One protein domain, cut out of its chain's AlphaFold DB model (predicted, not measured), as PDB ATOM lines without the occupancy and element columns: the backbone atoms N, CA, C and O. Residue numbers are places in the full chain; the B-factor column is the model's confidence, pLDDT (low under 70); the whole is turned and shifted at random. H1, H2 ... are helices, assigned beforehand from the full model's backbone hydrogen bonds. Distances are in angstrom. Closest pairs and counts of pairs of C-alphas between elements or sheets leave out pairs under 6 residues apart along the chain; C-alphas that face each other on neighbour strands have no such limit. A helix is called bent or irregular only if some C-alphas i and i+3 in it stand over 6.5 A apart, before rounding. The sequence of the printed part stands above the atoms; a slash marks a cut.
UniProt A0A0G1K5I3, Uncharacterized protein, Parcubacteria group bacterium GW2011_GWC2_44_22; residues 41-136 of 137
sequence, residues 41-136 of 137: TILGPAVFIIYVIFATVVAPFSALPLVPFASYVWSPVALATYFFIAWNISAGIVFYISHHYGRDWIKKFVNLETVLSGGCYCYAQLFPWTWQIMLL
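Overview. This is residues 41 to 136 of the 137 residues of an uncharacterized protein of Parcubacteria group bacterium GW2011_GWC2_44_22 (UniProt A0A0G1K5I3). What is the main picture? A loose three-helix, up-and-down bundle, each helix running against the one before it, has H1 packed on part of the long helix H3 and H2 near both; H3 runs on past them to a kink, and residues 113 to 136 stick out as an arm. How large is it? The printed part has 96 residues with five named helices, H1 to H5 in order, and no named strand; it is all helix. It is loose, with a radius of gyration of the C-alphas of 17.6 A, and spans 53 by 36 by 20 A.

Along the chain. Where are the first helices? H1, residues 43 to 58, begins at C-alpha 43 (203.442, 96.024, 135.639) and is 22.0 A long; H2, residues 64 to 73, is 15.3 A. What follows? H3, residues 76 to 109, is 41.5 A long, with a kink of 65 degrees near residue 103. H4 is residues 112 to 117, 9.0 A; H5, residues 131 to 134, 5.4 A, ends at C-alpha 134 (173.475, 80.131, 120.993).

Arrangement. How does H1 stand to H3? They touch, through residues 82 to 94 alone of H3, at a shallow tilt of 30 degrees, the same way; the closest C-alphas, of Ile 53 and Ser 90, are 4.8 A apart. And H2? It is near H1, and close but not clearly touching H3: the closest C-alphas, of Ser 71 and Leu 79, are 6.8 A apart, and the two run opposite ways at a shallow tilt of 24 degrees. H3 and H4 meet only through their link, and H5 is apart from H1, H2, H3 and H4. Are the helix backbones whole? Every O i to N i+4 pair is within hydrogen-bond range in H1 and H4, but 4 of 6 in H2 and 26 of 30 in H3; H5 is too short for such a pair. H3 is irregular, with C-alphas 100 and 103 7.4 A apart, and H2 only just, with C-alphas 65 and 68 6.7 A apart.

Size, cuts and confidence. Which links are long? H4 to H5 is a long link of 13 residues; the others are tight, and the printed part has no cut. Where is confidence low? The mean pLDDT of the printed part is 74.1, and residue 60, residues 106 to 107 and residues 109 to 136 are under 70.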
ATOM      1  N   THR A  41     203.394 101.268 133.296       71.25
ATOM      2  CA  THR A  41     202.365 100.914 132.298       71.25
ATOM      3  C   THR A  41     202.246  99.405 132.025       71.25
ATOM      4  O   THR A  41     201.173  98.925 131.672       71.25
ATOM      5  N   ILE A  42     203.327  98.638 132.210       78.75
ATOM      6  CA  ILE A  42     203.380  97.187 131.957       78.75
ATOM      7  C   ILE A  42     203.111  96.355 133.224       78.75
ATOM      8  O   ILE A  42     202.509  95.284 133.135       78.75
ATOM      9  N   LEU A  43     203.528  96.825 134.408       78.19
ATOM     10  CA  LEU A  43     203.442  96.024 135.639       78.19
ATOM     11  C   LEU A  43     201.997  95.831 136.103       78.19
ATOM     12  O   LEU A  43     201.640  94.728 136.511       78.19
ATOM     13  N   GLY A  44     201.155  96.862 136.000       80.19
ATOM     14  CA  GLY A  44     199.747  96.772 136.398       80.19
ATOM     15  C   GLY A  44     198.986  95.662 135.650       80.19
ATOM     16  O   GLY A  44     198.461  94.749 136.297       80.19
ATOM     17  N   PRO A  45     198.971  95.676 134.302       84.38
ATOM     18  CA  PRO A  45     198.340  94.621 133.513       84.38
ATOM     19  C   PRO A  45     198.947  93.235 133.757       84.38
ATOM     20  O   PRO A  45     198.210  92.258 133.857       84.38
ATOM     21  N   ALA A  46     200.274  93.135 133.898       84.38
ATOM     22  CA  ALA A  46     200.944  91.858 134.145       84.38
ATOM     23  C   ALA A  46     200.503  91.219 135.473       84.38
ATOM     24  O   ALA A  46     200.162  90.036 135.505       84.38
ATOM     25  N   VAL A  47     200.448  92.000 136.557       84.50
ATOM     26  CA  VAL A  47     199.987  91.522 137.870       84.50
ATOM     27  C   VAL A  47     198.515  91.112 137.817       84.50
ATOM     28  O   VAL A  47     198.159  90.063 138.353       84.50
ATOM     29  N   PHE A  48     197.671  91.885 137.128       84.31
ATOM     30  CA  PHE A  48     196.263  91.539 136.932       84.31
ATOM     31  C   PHE A  48     196.102  90.201 136.194       84.31
ATOM     32  O   PHE A  48     195.367  89.327 136.651       84.31
ATOM     33  N   ILE A  49     196.836  90.006 135.094       87.50
ATOM     34  CA  ILE A  49     196.810  88.767 134.303       87.50
ATOM     35  C   ILE A  49     197.258  87.569 135.147       87.50
ATOM     36  O   ILE A  49     196.575  86.546 135.175       87.50
ATOM     37  N   ILE A  50     198.372  87.702 135.871       85.06
ATOM     38  CA  ILE A  50     198.886  86.645 136.751       85.06
ATOM     39  C   ILE A  50     197.853  86.300 137.824       85.06
ATOM     40  O   ILE A  50     197.568  85.124 138.041       85.06
ATOM     41  N   TYR A  51     197.249  87.304 138.461       85.12
ATOM     42  CA  TYR A  51     196.228  87.086 139.483       85.12
ATOM     43  C   TYR A  51     195.015  86.328 138.933       85.12
ATOM     44  O   TYR A  51     194.565  85.366 139.554       85.12
ATOM     45  N   VAL A  52     194.518  86.708 137.751       86.69
ATOM     46  CA  VAL A  52     193.411  86.003 137.085       86.69
ATOM     47  C   VAL A  52     193.793  84.552 136.780       86.69
ATOM     48  O   VAL A  52     193.005  83.650 137.057       86.69
ATOM     49  N   ILE A  53     195.014  84.297 136.298       86.50
ATOM     50  CA  ILE A  53     195.505  82.932 136.057       86.50
ATOM     51  C   ILE A  53     195.520  82.115 137.351       86.50
ATOM     52  O   ILE A  53     194.998  80.999 137.379       86.50
ATOM     53  N   PHE A  54     196.069  82.664 138.436       84.06
ATOM     54  CA  PHE A  54     196.093  81.992 139.738       84.06
ATOM     55  C   PHE A  54     194.688  81.726 140.279       84.06
ATOM     56  O   PHE A  54     194.430  80.633 140.785       84.06
ATOM     57  N   ALA A  55     193.777  82.690 140.146       83.44
ATOM     58  CA  ALA A  55     192.382  82.543 140.545       83.44
ATOM     59  C   ALA A  55     191.717  81.361 139.822       83.44
ATOM     60  O   ALA A  55     191.115  80.501 140.466       83.44
ATOM     61  N   THR A  56     191.904  81.257 138.502       83.81
ATOM     62  CA  THR A  56     191.364  80.148 137.702       83.81
ATOM     63  C   THR A  56     192.011  78.802 138.035       83.81
ATOM     64  O   THR A  56     191.308  77.802 138.141       83.81
ATOM     65  N   VAL A  57     193.338  78.750 138.191       81.62
ATOM     66  CA  VAL A  57     194.073  77.484 138.364       81.62
ATOM     67  C   VAL A  57     193.920  76.917 139.771       81.62
ATOM     68  O   VAL A  57     193.764  75.709 139.936       81.62
ATOM     69  N   VAL A  58     193.989  77.766 140.797       78.31
ATOM     70  CA  VAL A  58     193.978  77.301 142.188       78.31
ATOM     71  C   VAL A  58     192.539  77.039 142.644       78.31
ATOM     72  O   VAL A  58     192.333  76.108 143.416       78.31
ATOM     73  N   ALA A  59     191.555  77.800 142.132       70.56
ATOM     74  CA  ALA A  59     190.110  77.758 142.411       70.56
ATOM     75  C   ALA A  59     189.547  78.356 143.732       70.56
ATOM     76  O   ALA A  59     188.372  78.722 143.710       70.56
ATOM     77  N   PRO A  60     190.258  78.545 144.872       68.38
ATOM     78  CA  PRO A  60     189.666  79.173 146.053       68.38
ATOM     79  C   PRO A  60     189.647  80.703 145.956       68.38
ATOM     80  O   PRO A  60     189.068  81.352 146.823       68.38
ATOM     81  N   PHE A  61     190.290  81.286 144.940       71.62
ATOM     82  CA  PHE A  61     190.360  82.728 144.743       71.62
ATOM     83  C   PHE A  61     189.519  83.129 143.537       71.62
ATOM     84  O   PHE A  61     189.605  82.518 142.477       71.62
ATOM     85  N   SER A  62     188.712  84.176 143.702       74.19
ATOM     86  CA  SER A  62     187.940  84.763 142.611       74.19
ATOM     87  C   SER A  62     188.618  86.034 142.109       74.19
ATOM     88  O   SER A  62     189.127  86.835 142.897       74.19
ATOM     89  N   ALA A  63     188.584  86.233 140.793       73.44
ATOM     90  CA  ALA A  63     188.997  87.484 140.163       73.44
ATOM     91  C   ALA A  63     187.984  88.622 140.379       73.44
ATOM     92  O   ALA A  63     188.345  89.791 140.270       73.44
ATOM     93  N   LEU A  64     186.732  88.292 140.722       77.31
ATOM     94  CA  LEU A  64     185.611  89.236 140.778       77.31
ATOM     95  C   LEU A  64     185.823  90.428 141.725       77.31
ATOM     96  O   LEU A  64     185.515  91.544 141.310       77.31
ATOM     97  N   PRO A  65     186.390  90.270 142.939       74.75
ATOM     98  CA  PRO A  65     186.631  91.408 143.826       74.75
ATOM     99  C   PRO A  65     187.657  92.404 143.279       74.75
ATOM    100  O   PRO A  65     187.670  93.551 143.707       74.75
ATOM    101  N   LEU A  66     188.516  91.984 142.343       75.12
ATOM    102  CA  LEU A  66     189.560  92.830 141.767       75.12
ATOM    103  C   LEU A  66     189.049  93.668 140.583       75.12
ATOM    104  O   LEU A  66     189.650  94.681 140.234       75.12
ATOM    105  N   VAL A  67     187.922  93.275 139.982       76.69
ATOM    106  CA  VAL A  67     187.340  93.932 138.801       76.69
ATOM    107  C   VAL A  67     186.947  95.396 139.061       76.69
ATOM    108  O   VAL A  67     187.310  96.230 138.232       76.69
ATOM    109  N   PRO A  68     186.294  95.771 140.185       77.62
ATOM    110  CA  PRO A  68     185.966  97.171 140.467       77.62
ATOM    111  C   PRO A  68     187.213  98.063 140.543       77.62
ATOM    112  O   PRO A  68     187.248  99.128 139.931       77.62
ATOM    113  N   PHE A  69     188.275  97.597 141.209       75.50
ATOM    114  CA  PHE A  69     189.544  98.327 141.301       75.50
ATOM    115  C   PHE A  69     190.208  98.478 139.933       75.50
ATOM    116  O   PHE A  69     190.649  99.562 139.563       75.50
ATOM    117  N   ALA A  70     190.217  97.404 139.145       77.00
ATOM    118  CA  ALA A  70     190.762  97.411 137.797       77.00
ATOM    119  C   ALA A  70     189.979  98.357 136.861       77.00
ATOM    120  O   ALA A  70     190.583  99.037 136.036       77.00
ATOM    121  N   SER A  71     188.656  98.465 137.034       78.56
ATOM    122  CA  SER A  71     187.796  99.378 136.262       78.56
ATOM    123  C   SER A  71     187.984 100.862 136.605       78.56
ATOM    124  O   SER A  71     187.665 101.724 135.792       78.56
ATOM    125  N   TYR A  72     188.534 101.174 137.784       77.75
ATOM    126  CA  TYR A  72     188.886 102.544 138.178       77.75
ATOM    127  C   TYR A  72     190.229 103.007 137.578       77.75
ATOM    128  O   TYR A  72     190.485 104.202 137.386       77.75
ATOM    129  N   VAL A  73     191.103 102.044 137.278       78.62
ATOM    130  CA  VAL A  73     192.452 102.277 136.749       78.62
ATOM    131  C   VAL A  73     192.469 102.231 135.220       78.62
ATOM    132  O   VAL A  73     193.093 103.086 134.594       78.62
ATOM    133  N   TRP A  74     191.768 101.274 134.611       82.81
ATOM    134  CA  TRP A  74     191.746 101.065 133.162       82.81
ATOM    135  C   TRP A  74     190.367 101.316 132.557       82.81
ATOM    136  O   TRP A  74     189.339 101.115 133.196       82.81
ATOM    137  N   SER A  75     190.341 101.703 131.278       85.38
ATOM    138  CA  SER A  75     189.090 101.785 130.524       85.38
ATOM    139  C   SER A  75     188.463 100.392 130.349       85.38
ATOM    140  O   SER A  75     189.187  99.389 130.324       85.38
ATOM    141  N   PRO A  76     187.132 100.298 130.155       83.12
ATOM    142  CA  PRO A  76     186.448  99.014 129.980       83.12
ATOM    143  C   PRO A  76     187.054  98.139 128.874       83.12
ATOM    144  O   PRO A  76     187.155  96.924 129.023       83.12
ATOM    145  N   VAL A  77     187.514  98.759 127.784       88.44
ATOM    146  CA  VAL A  77     188.119  98.065 126.635       88.44
ATOM    147  C   VAL A  77     189.473  97.449 126.997       88.44
ATOM    148  O   VAL A  77     189.739  96.289 126.669       88.44
ATOM    149  N   ALA A  78     190.328  98.195 127.703       87.50
ATOM    150  CA  ALA A  78     191.636  97.702 128.129       87.50
ATOM    151  C   ALA A  78     191.487  96.565 129.149       87.50
ATOM    152  O   ALA A  78     192.114  95.515 129.005       87.50
ATOM    153  N   LEU A  79     190.581  96.734 130.117       87.81
ATOM    154  CA  LEU A  79     190.267  95.710 131.109       87.81
ATOM    155  C   LEU A  79     189.780  94.410 130.455       87.81
ATOM    156  O   LEU A  79     190.293  93.337 130.773       87.81
ATOM    157  N   ALA A  80     188.835  94.504 129.514       88.12
ATOM    158  CA  ALA A  80     188.326  93.349 128.778       88.12
ATOM    159  C   ALA A  80     189.440  92.625 128.008       88.12
ATOM    160  O   ALA A  80     189.502  91.398 128.021       88.12
ATOM    161  N   THR A  81     190.360  93.377 127.398       92.00
ATOM    162  CA  THR A  81     191.493  92.814 126.652       92.00
ATOM    163  C   THR A  81     192.433  92.027 127.566       92.00
ATOM    164  O   THR A  81     192.751  90.873 127.279       92.00
ATOM    165  N   TYR A  82     192.848  92.609 128.697       89.50
ATOM    166  CA  TYR A  82     193.723  91.919 129.651       89.50
ATOM    167  C   TYR A  82     193.049  90.694 130.261       89.50
ATOM    168  O   TYR A  82     193.680  89.646 130.399       89.50
ATOM    169  N   PHE A  83     191.758  90.801 130.577       88.75
ATOM    170  CA  PHE A  83     190.986  89.685 131.103       88.75
ATOM    171  C   PHE A  83     190.873  88.546 130.087       88.75
ATOM    172  O   PHE A  83     191.085  87.387 130.436       88.75
ATOM    173  N   PHE A  84     190.618  88.868 128.817       91.81
ATOM    174  CA  PHE A  84     190.560  87.884 127.740       91.81
ATOM    175  C   PHE A  84     191.899  87.158 127.559       91.81
ATOM    176  O   PHE A  84     191.927  85.929 127.486       91.81
ATOM    177  N   ILE A  85     193.017  87.889 127.549       93.44
ATOM    178  CA  ILE A  85     194.363  87.298 127.463       93.44
ATOM    179  C   ILE A  85     194.608  86.356 128.646       93.44
ATOM    180  O   ILE A  85     194.998  85.204 128.453       93.44
ATOM    181  N   ALA A  86     194.332  86.820 129.867       90.62
ATOM    182  CA  ALA A  86     194.522  86.024 131.071       90.62
ATOM    183  C   ALA A  86     193.685  84.741 131.063       90.62
ATOM    184  O   ALA A  86     194.194  83.675 131.405       90.62
ATOM    185  N   TRP A  87     192.426  84.837 130.629       88.19
ATOM    186  CA  TRP A  87     191.498  83.712 130.568       88.19
ATOM    187  C   TRP A  87     191.943  82.636 129.578       88.19
ATOM    188  O   TRP A  87     191.859  81.444 129.866       88.19
ATOM    189  N   ASN A  88     192.448  83.037 128.411       93.50
ATOM    190  CA  ASN A  88     192.950  82.083 127.422       93.50
ATOM    191  C   ASN A  88     194.196  81.349 127.936       93.50
ATOM    192  O   ASN A  88     194.295  80.127 127.809       93.50
ATOM    193  N   ILE A  89     195.123  82.077 128.563       93.25
ATOM    194  CA  ILE A  89     196.334  81.486 129.146       93.25
ATOM    195  C   ILE A  89     195.962  80.517 130.274       93.25
ATOM    196  O   ILE A  89     196.458  79.390 130.314       93.25
ATOM    197  N   SER A  90     195.065  80.923 131.174       89.06
ATOM    198  CA  SER A  90     194.658  80.092 132.306       89.06
ATOM    199  C   SER A  90     193.906  78.839 131.864       89.06
ATOM    200  O   SER A  90     194.204  77.754 132.363       89.06
ATOM    201  N   ALA A  91     193.014  78.949 130.876       88.38
ATOM    202  CA  ALA A  91     192.330  77.804 130.284       88.38
ATOM    203  C   ALA A  91     193.325  76.800 129.686       88.38
ATOM    204  O   ALA A  91     193.204  75.599 129.934       88.38
ATOM    205  N   GLY A  92     194.349  77.278 128.970       92.69
ATOM    206  CA  GLY A  92     195.423  76.429 128.453       92.69
ATOM    207  C   GLY A  92     196.188  75.696 129.561       92.69
ATOM    208  O   GLY A  92     196.405  74.487 129.469       92.69
ATOM    209  N   ILE A  93     196.533  76.399 130.644       89.25
ATOM    210  CA  ILE A  93     197.221  75.813 131.808       89.25
ATOM    211  C   ILE A  93     196.350  74.745 132.479       89.25
ATOM    212  O   ILE A  93     196.812  73.631 132.719       89.25
ATOM    213  N   VAL A  94     195.079  75.051 132.752       86.94
ATOM    214  CA  VAL A  94     194.139  74.106 133.375       86.94
ATOM    215  C   VAL A  94     193.928  72.885 132.489       86.94
ATOM    216  O   VAL A  94     193.932  71.757 132.989       86.94
ATOM    217  N   PHE A  95     193.784  73.081 131.178       88.06
ATOM    218  CA  PHE A  95     193.650  71.992 130.217       88.06
ATOM    219  C   PHE A  95     194.876  71.078 130.245       88.06
ATOM    220  O   PHE A  95     194.721  69.861 130.349       88.06
ATOM    221  N   TYR A  96     196.081  71.653 130.226       89.25
ATOM    222  CA  TYR A  96     197.334  70.903 130.294       89.25
ATOM    223  C   TYR A  96     197.455  70.099 131.595       89.25
ATOM    224  O   TYR A  96     197.717  68.892 131.559       89.25
ATOM    225  N   ILE A  97     197.187  70.734 132.743       85.94
ATOM    226  CA  ILE A  97     197.216  70.069 134.053       85.94
ATOM    227  C   ILE A  97     196.190  68.932 134.096       85.94
ATOM    228  O   ILE A  97     196.511  67.821 134.518       85.94
ATOM    229  N   SER A  98     194.974  69.174 133.609       82.50
ATOM    230  CA  SER A  98     193.897  68.180 133.606       82.50
ATOM    231  C   SER A  98     194.209  66.988 132.698       82.50
ATOM    232  O   SER A  98     193.932  65.849 133.069       82.50
ATOM    233  N   HIS A  99     194.828  67.217 131.537       83.88
ATOM    234  CA  HIS A  99     195.180  66.144 130.604       83.88
ATOM    235  C   HIS A  99     196.323  65.274 131.111       83.88
ATOM    236  O   HIS A  99     196.262  64.051 130.978       83.88
ATOM    237  N   HIS A 100     197.354  65.894 131.686       83.88
ATOM    238  CA  HIS A 100     198.544  65.169 132.112       83.88
ATOM    239  C   HIS A 100     198.388  64.557 133.508       83.88
ATOM    240  O   HIS A 100     198.724  63.397 133.718       83.88
ATOM    241  N   TYR A 101     197.822  65.307 134.455       80.88
ATOM    242  CA  TYR A 101     197.740  64.903 135.860       80.88
ATOM    243  C   TYR A 101     196.330  64.499 136.301       80.88
ATOM    244  O   TYR A 101     196.179  63.807 137.308       80.88
ATOM    245  N   GLY A 102     195.283  64.872 135.560       73.25
ATOM    246  CA  GLY A 102     193.899  64.662 135.995       73.25
ATOM    247  C   GLY A 102     193.559  63.197 136.269       73.25
ATOM    248  O   GLY A 102     192.976  62.893 137.308       73.25
ATOM    249  N   ARG A 103     193.978  62.259 135.405       70.88
ATOM    250  CA  ARG A 103     193.644  60.830 135.587       70.88
ATOM    251  C   ARG A 103     194.236  60.245 136.865       70.88
ATOM    252  O   ARG A 103     193.556  59.484 137.545       70.88
ATOM    253  N   ASP A 104     195.476  60.582 137.195       76.69
ATOM    254  CA  ASP A 104     196.164  59.981 138.342       76.69
ATOM    255  C   ASP A 104     195.790  60.639 139.669       76.69
ATOM    256  O   ASP A 104     195.807  59.983 140.712       76.69
ATOM    257  N   TRP A 105     195.377  61.908 139.636       74.75
ATOM    258  CA  TRP A 105     194.808  62.583 140.798       74.75
ATOM    259  C   TRP A 105     193.377  62.116 141.087       74.75
ATOM    260  O   TRP A 105     193.073  61.785 142.231       74.75
ATOM    261  N   ILE A 106     192.513  62.002 140.072       69.00
ATOM    262  CA  ILE A 106     191.103  61.608 140.250       69.00
ATOM    263  C   ILE A 106     190.975  60.169 140.768       69.00
ATOM    264  O   ILE A 106     190.167  59.919 141.662       69.00
ATOM    265  N   LYS A 107     191.826  59.244 140.299       68.88
ATOM    266  CA  LYS A 107     191.888  57.848 140.783       68.88
ATOM    267  C   LYS A 107     192.052  57.716 142.299       68.88
ATOM    268  O   LYS A 107     191.655  56.705 142.865       68.88
ATOM    269  N   LYS A 108     192.661  58.709 142.959       72.31
ATOM    270  CA  LYS A 108     192.877  58.704 144.416       72.31
ATOM    271  C   LYS A 108     191.656  59.174 145.205       72.31
ATOM    272  O   LYS A 108     191.551  58.858 146.384       72.31
ATOM    273  N   PHE A 109     190.762  59.936 144.576       68.06
ATOM    274  CA  PHE A 109     189.589  60.520 145.231       68.06
ATOM    275  C   PHE A 109     188.277  59.828 144.851       68.06
ATOM    276  O   PHE A 109     187.318  59.908 145.614       68.06
ATOM    277  N   VAL A 110     188.220  59.146 143.702       64.25
ATOM    278  CA  VAL A 110     187.007  58.489 143.201       64.25
ATOM    279  C   VAL A 110     187.332  57.084 142.704       64.25
ATOM    280  O   VAL A 110     188.268  56.886 141.929       64.25
ATOM    281  N   ASN A 111     186.526  56.106 143.126       63.16
ATOM    282  CA  ASN A 111     186.601  54.744 142.616       63.16
ATOM    283  C   ASN A 111     186.066  54.720 141.170       63.16
ATOM    284  O   ASN A 111     184.879  54.957 140.932       63.16
ATOM    285  N   LEU A 112     186.959  54.503 140.198       60.16
ATOM    286  CA  LEU A 112     186.669  54.581 138.757       60.16
ATOM    287  C   LEU A 112     185.523  53.657 138.314       60.16
ATOM    288  O   LEU A 112     184.843  53.947 137.331       60.16
ATOM    289  N   GLU A 113     185.293  52.571 139.047       62.16
ATOM    290  CA  GLU A 113     184.282  51.558 138.739       62.16
ATOM    291  C   GLU A 113     182.850  52.117 138.833       62.16
ATOM    292  O   GLU A 113     182.000  51.827 137.990       62.16
ATOM    293  N   THR A 114     182.598  53.036 139.774       62.53
ATOM    294  CA  THR A 114     181.304  53.731 139.904       62.53
ATOM    295  C   THR A 114     181.078  54.751 138.781       62.53
ATOM    296  O   THR A 114     179.947  54.953 138.345       62.53
ATOM    297  N   VAL A 115     182.148  55.372 138.270       61.38
ATOM    298  CA  VAL A 115     182.069  56.368 137.184       61.38
ATOM    299  C   VAL A 115     181.719  55.702 135.850       61.38
ATOM    300  O   VAL A 115     180.912  56.239 135.092       61.38
ATOM    301  N   LEU A 116     182.267  54.513 135.581       59.88
ATOM    302  CA  LEU A 116     182.001  53.763 134.347       59.88
ATOM    303  C   LEU A 116     180.579  53.180 134.300       59.88
ATOM    304  O   LEU A 116     179.991  53.105 133.223       59.88
ATOM    305  N   SER A 117     179.989  52.842 135.451       57.00
ATOM    306  CA  SER A 117     178.600  52.363 135.527       57.00
ATOM    307  C   SER A 117     177.549  53.479 135.381       57.00
ATOM    308  O   SER A 117     176.399  53.183 135.064       57.00
ATOM    309  N   GLY A 118     177.912  54.749 135.611       54.69
ATOM    310  CA  GLY A 118     177.003  55.910 135.594       54.69
ATOM    311  C   GLY A 118     177.076  56.785 134.336       54.69
ATOM    312  O   GLY A 118     176.606  57.925 134.367       54.69
ATOM    313  N   GLY A 119     177.668  56.283 133.242       52.19
ATOM    314  CA  GLY A 119     178.074  57.048 132.049       52.19
ATOM    315  C   GLY A 119     177.009  57.929 131.372       52.19
ATOM    316  O   GLY A 119     177.363  58.812 130.597       52.19
ATOM    317  N   CYS A 120     175.722  57.764 131.693       50.22
ATOM    318  CA  CYS A 120     174.640  58.589 131.151       50.22
ATOM    319  C   CYS A 120     174.474  59.953 131.865       50.22
ATOM    320  O   CYS A 120     173.945  60.887 131.279       50.22
ATOM    321  N   TYR A 121     174.952  60.134 133.102       55.16
ATOM    322  CA  TYR A 121     174.664  61.370 133.858       55.16
ATOM    323  C   TYR A 121     175.682  62.505 133.647       55.16
ATOM    324  O   TYR A 121     175.343  63.677 133.793       55.16
ATOM    325  N   CYS A 122     176.928  62.195 133.275       52.34
ATOM    326  CA  CYS A 122     178.009  63.193 133.253       52.34
ATOM    327  C   CYS A 122     177.965  64.179 132.070       52.34
ATOM    328  O   CYS A 122     178.511  65.274 132.190       52.34
ATOM    329  N   TYR A 123     177.316  63.853 130.947       50.56
ATOM    330  CA  TYR A 123     177.264  64.774 129.801       50.56
ATOM    331  C   TYR A 123     176.237  65.904 129.986       50.56
ATOM    332  O   TYR A 123     176.410  66.988 129.435       50.56
ATOM    333  N   ALA A 124     175.189  65.679 130.784       50.44
ATOM    334  CA  ALA A 124     174.075  66.615 130.934       50.44
ATOM    335  C   ALA A 124     174.394  67.814 131.848       50.44
ATOM    336  O   ALA A 124     173.769  68.864 131.730       50.44
ATOM    337  N   GLN A 125     175.377  67.688 132.744       51.47
ATOM    338  CA  GLN A 125     175.655  68.706 133.765       51.47
ATOM    339  C   GLN A 125     176.818  69.646 133.410       51.47
ATOM    340  O   GLN A 125     176.987  70.680 134.053       51.47
ATOM    341  N   LEU A 126     177.608  69.319 132.380       50.88
ATOM    342  CA  LEU A 126     178.834  70.052 132.043       50.88
ATOM    343  C   LEU A 126     178.605  71.328 131.203       50.88
ATOM    344  O   LEU A 126     179.531  72.122 131.075       50.88
ATOM    345  N   PHE A 127     177.398  71.564 130.661       47.25
ATOM    346  CA  PHE A 127     177.111  72.726 129.797       47.25
ATOM    347  C   PHE A 127     175.712  73.377 129.964       47.25
ATOM    348  O   PHE A 127     174.959  73.450 128.993       47.25
ATOM    349  N   PRO A 128     175.326  73.925 131.138       51.56
ATOM    350  CA  PRO A 128     174.090  74.718 131.233       51.56
ATOM    351  C   PRO A 128     174.210  76.122 130.611       51.56
ATOM    352  O   PRO A 128     173.236  76.663 130.099       51.56
ATOM    353  N   TRP A 129     175.403  76.726 130.648       47.75
ATOM    354  CA  TRP A 129     175.574  78.170 130.413       47.75
ATOM    355  C   TRP A 129     176.050  78.539 129.001       47.75
ATOM    356  O   TRP A 129     175.856  79.669 128.568       47.75
ATOM    357  N   THR A 130     176.646  77.605 128.252       51.66
ATOM    358  CA  THR A 130     177.090  77.863 126.868       51.66
ATOM    359  C   THR A 130     175.942  77.786 125.861       51.66
ATOM    360  O   THR A 130     175.974  78.482 124.850       51.66
ATOM    361  N   TRP A 131     174.895  77.001 126.143       46.50
ATOM    362  CA  TRP A 131     173.741  76.855 125.249       46.50
ATOM    363  C   TRP A 131     172.771  78.042 125.271       46.50
ATOM    364  O   TRP A 131     172.122  78.306 124.261       46.50
ATOM    365  N   GLN A 132     172.712  78.809 126.363       50.00
ATOM    366  CA  GLN A 132     171.847  79.996 126.438       50.00
ATOM    367  C   GLN A 132     172.293  81.126 125.499       50.00
ATOM    368  O   GLN A 132     171.470  81.942 125.099       50.00
ATOM    369  N   ILE A 133     173.567  81.155 125.099       58.00
ATOM    370  CA  ILE A 133     174.116  82.194 124.219       58.00
ATOM    371  C   ILE A 133     173.884  81.846 122.735       58.00
ATOM    372  O   ILE A 133     173.777  82.746 121.911       58.00
ATOM    373  N   MET A 134     173.740  80.560 122.380       45.16
ATOM    374  CA  MET A 134     173.475  80.131 120.993       45.16
ATOM    375  C   MET A 134     171.992  80.122 120.599       45.16
ATOM    376  O   MET A 134     171.700  80.150 119.412       45.16
ATOM    377  N   LEU A 135     171.054  80.077 121.552       48.97
ATOM    378  CA  LEU A 135     169.606  80.041 121.270       48.97
ATOM    379  C   LEU A 135     168.930  81.425 121.264       48.97
ATOM    380  O   LEU A 135     167.727  81.515 121.038       48.97
ATOM    381  N   LEU A 136     169.690  82.492 121.526       50.12
ATOM    382  CA  LEU A 136     169.227  83.887 121.501       50.12
ATOM    383  C   LEU A 136     169.824  84.697 120.333       50.12
ATOM    384  O   LEU A 136     169.697  85.922 120.324       50.12
TER     385      LEU A 136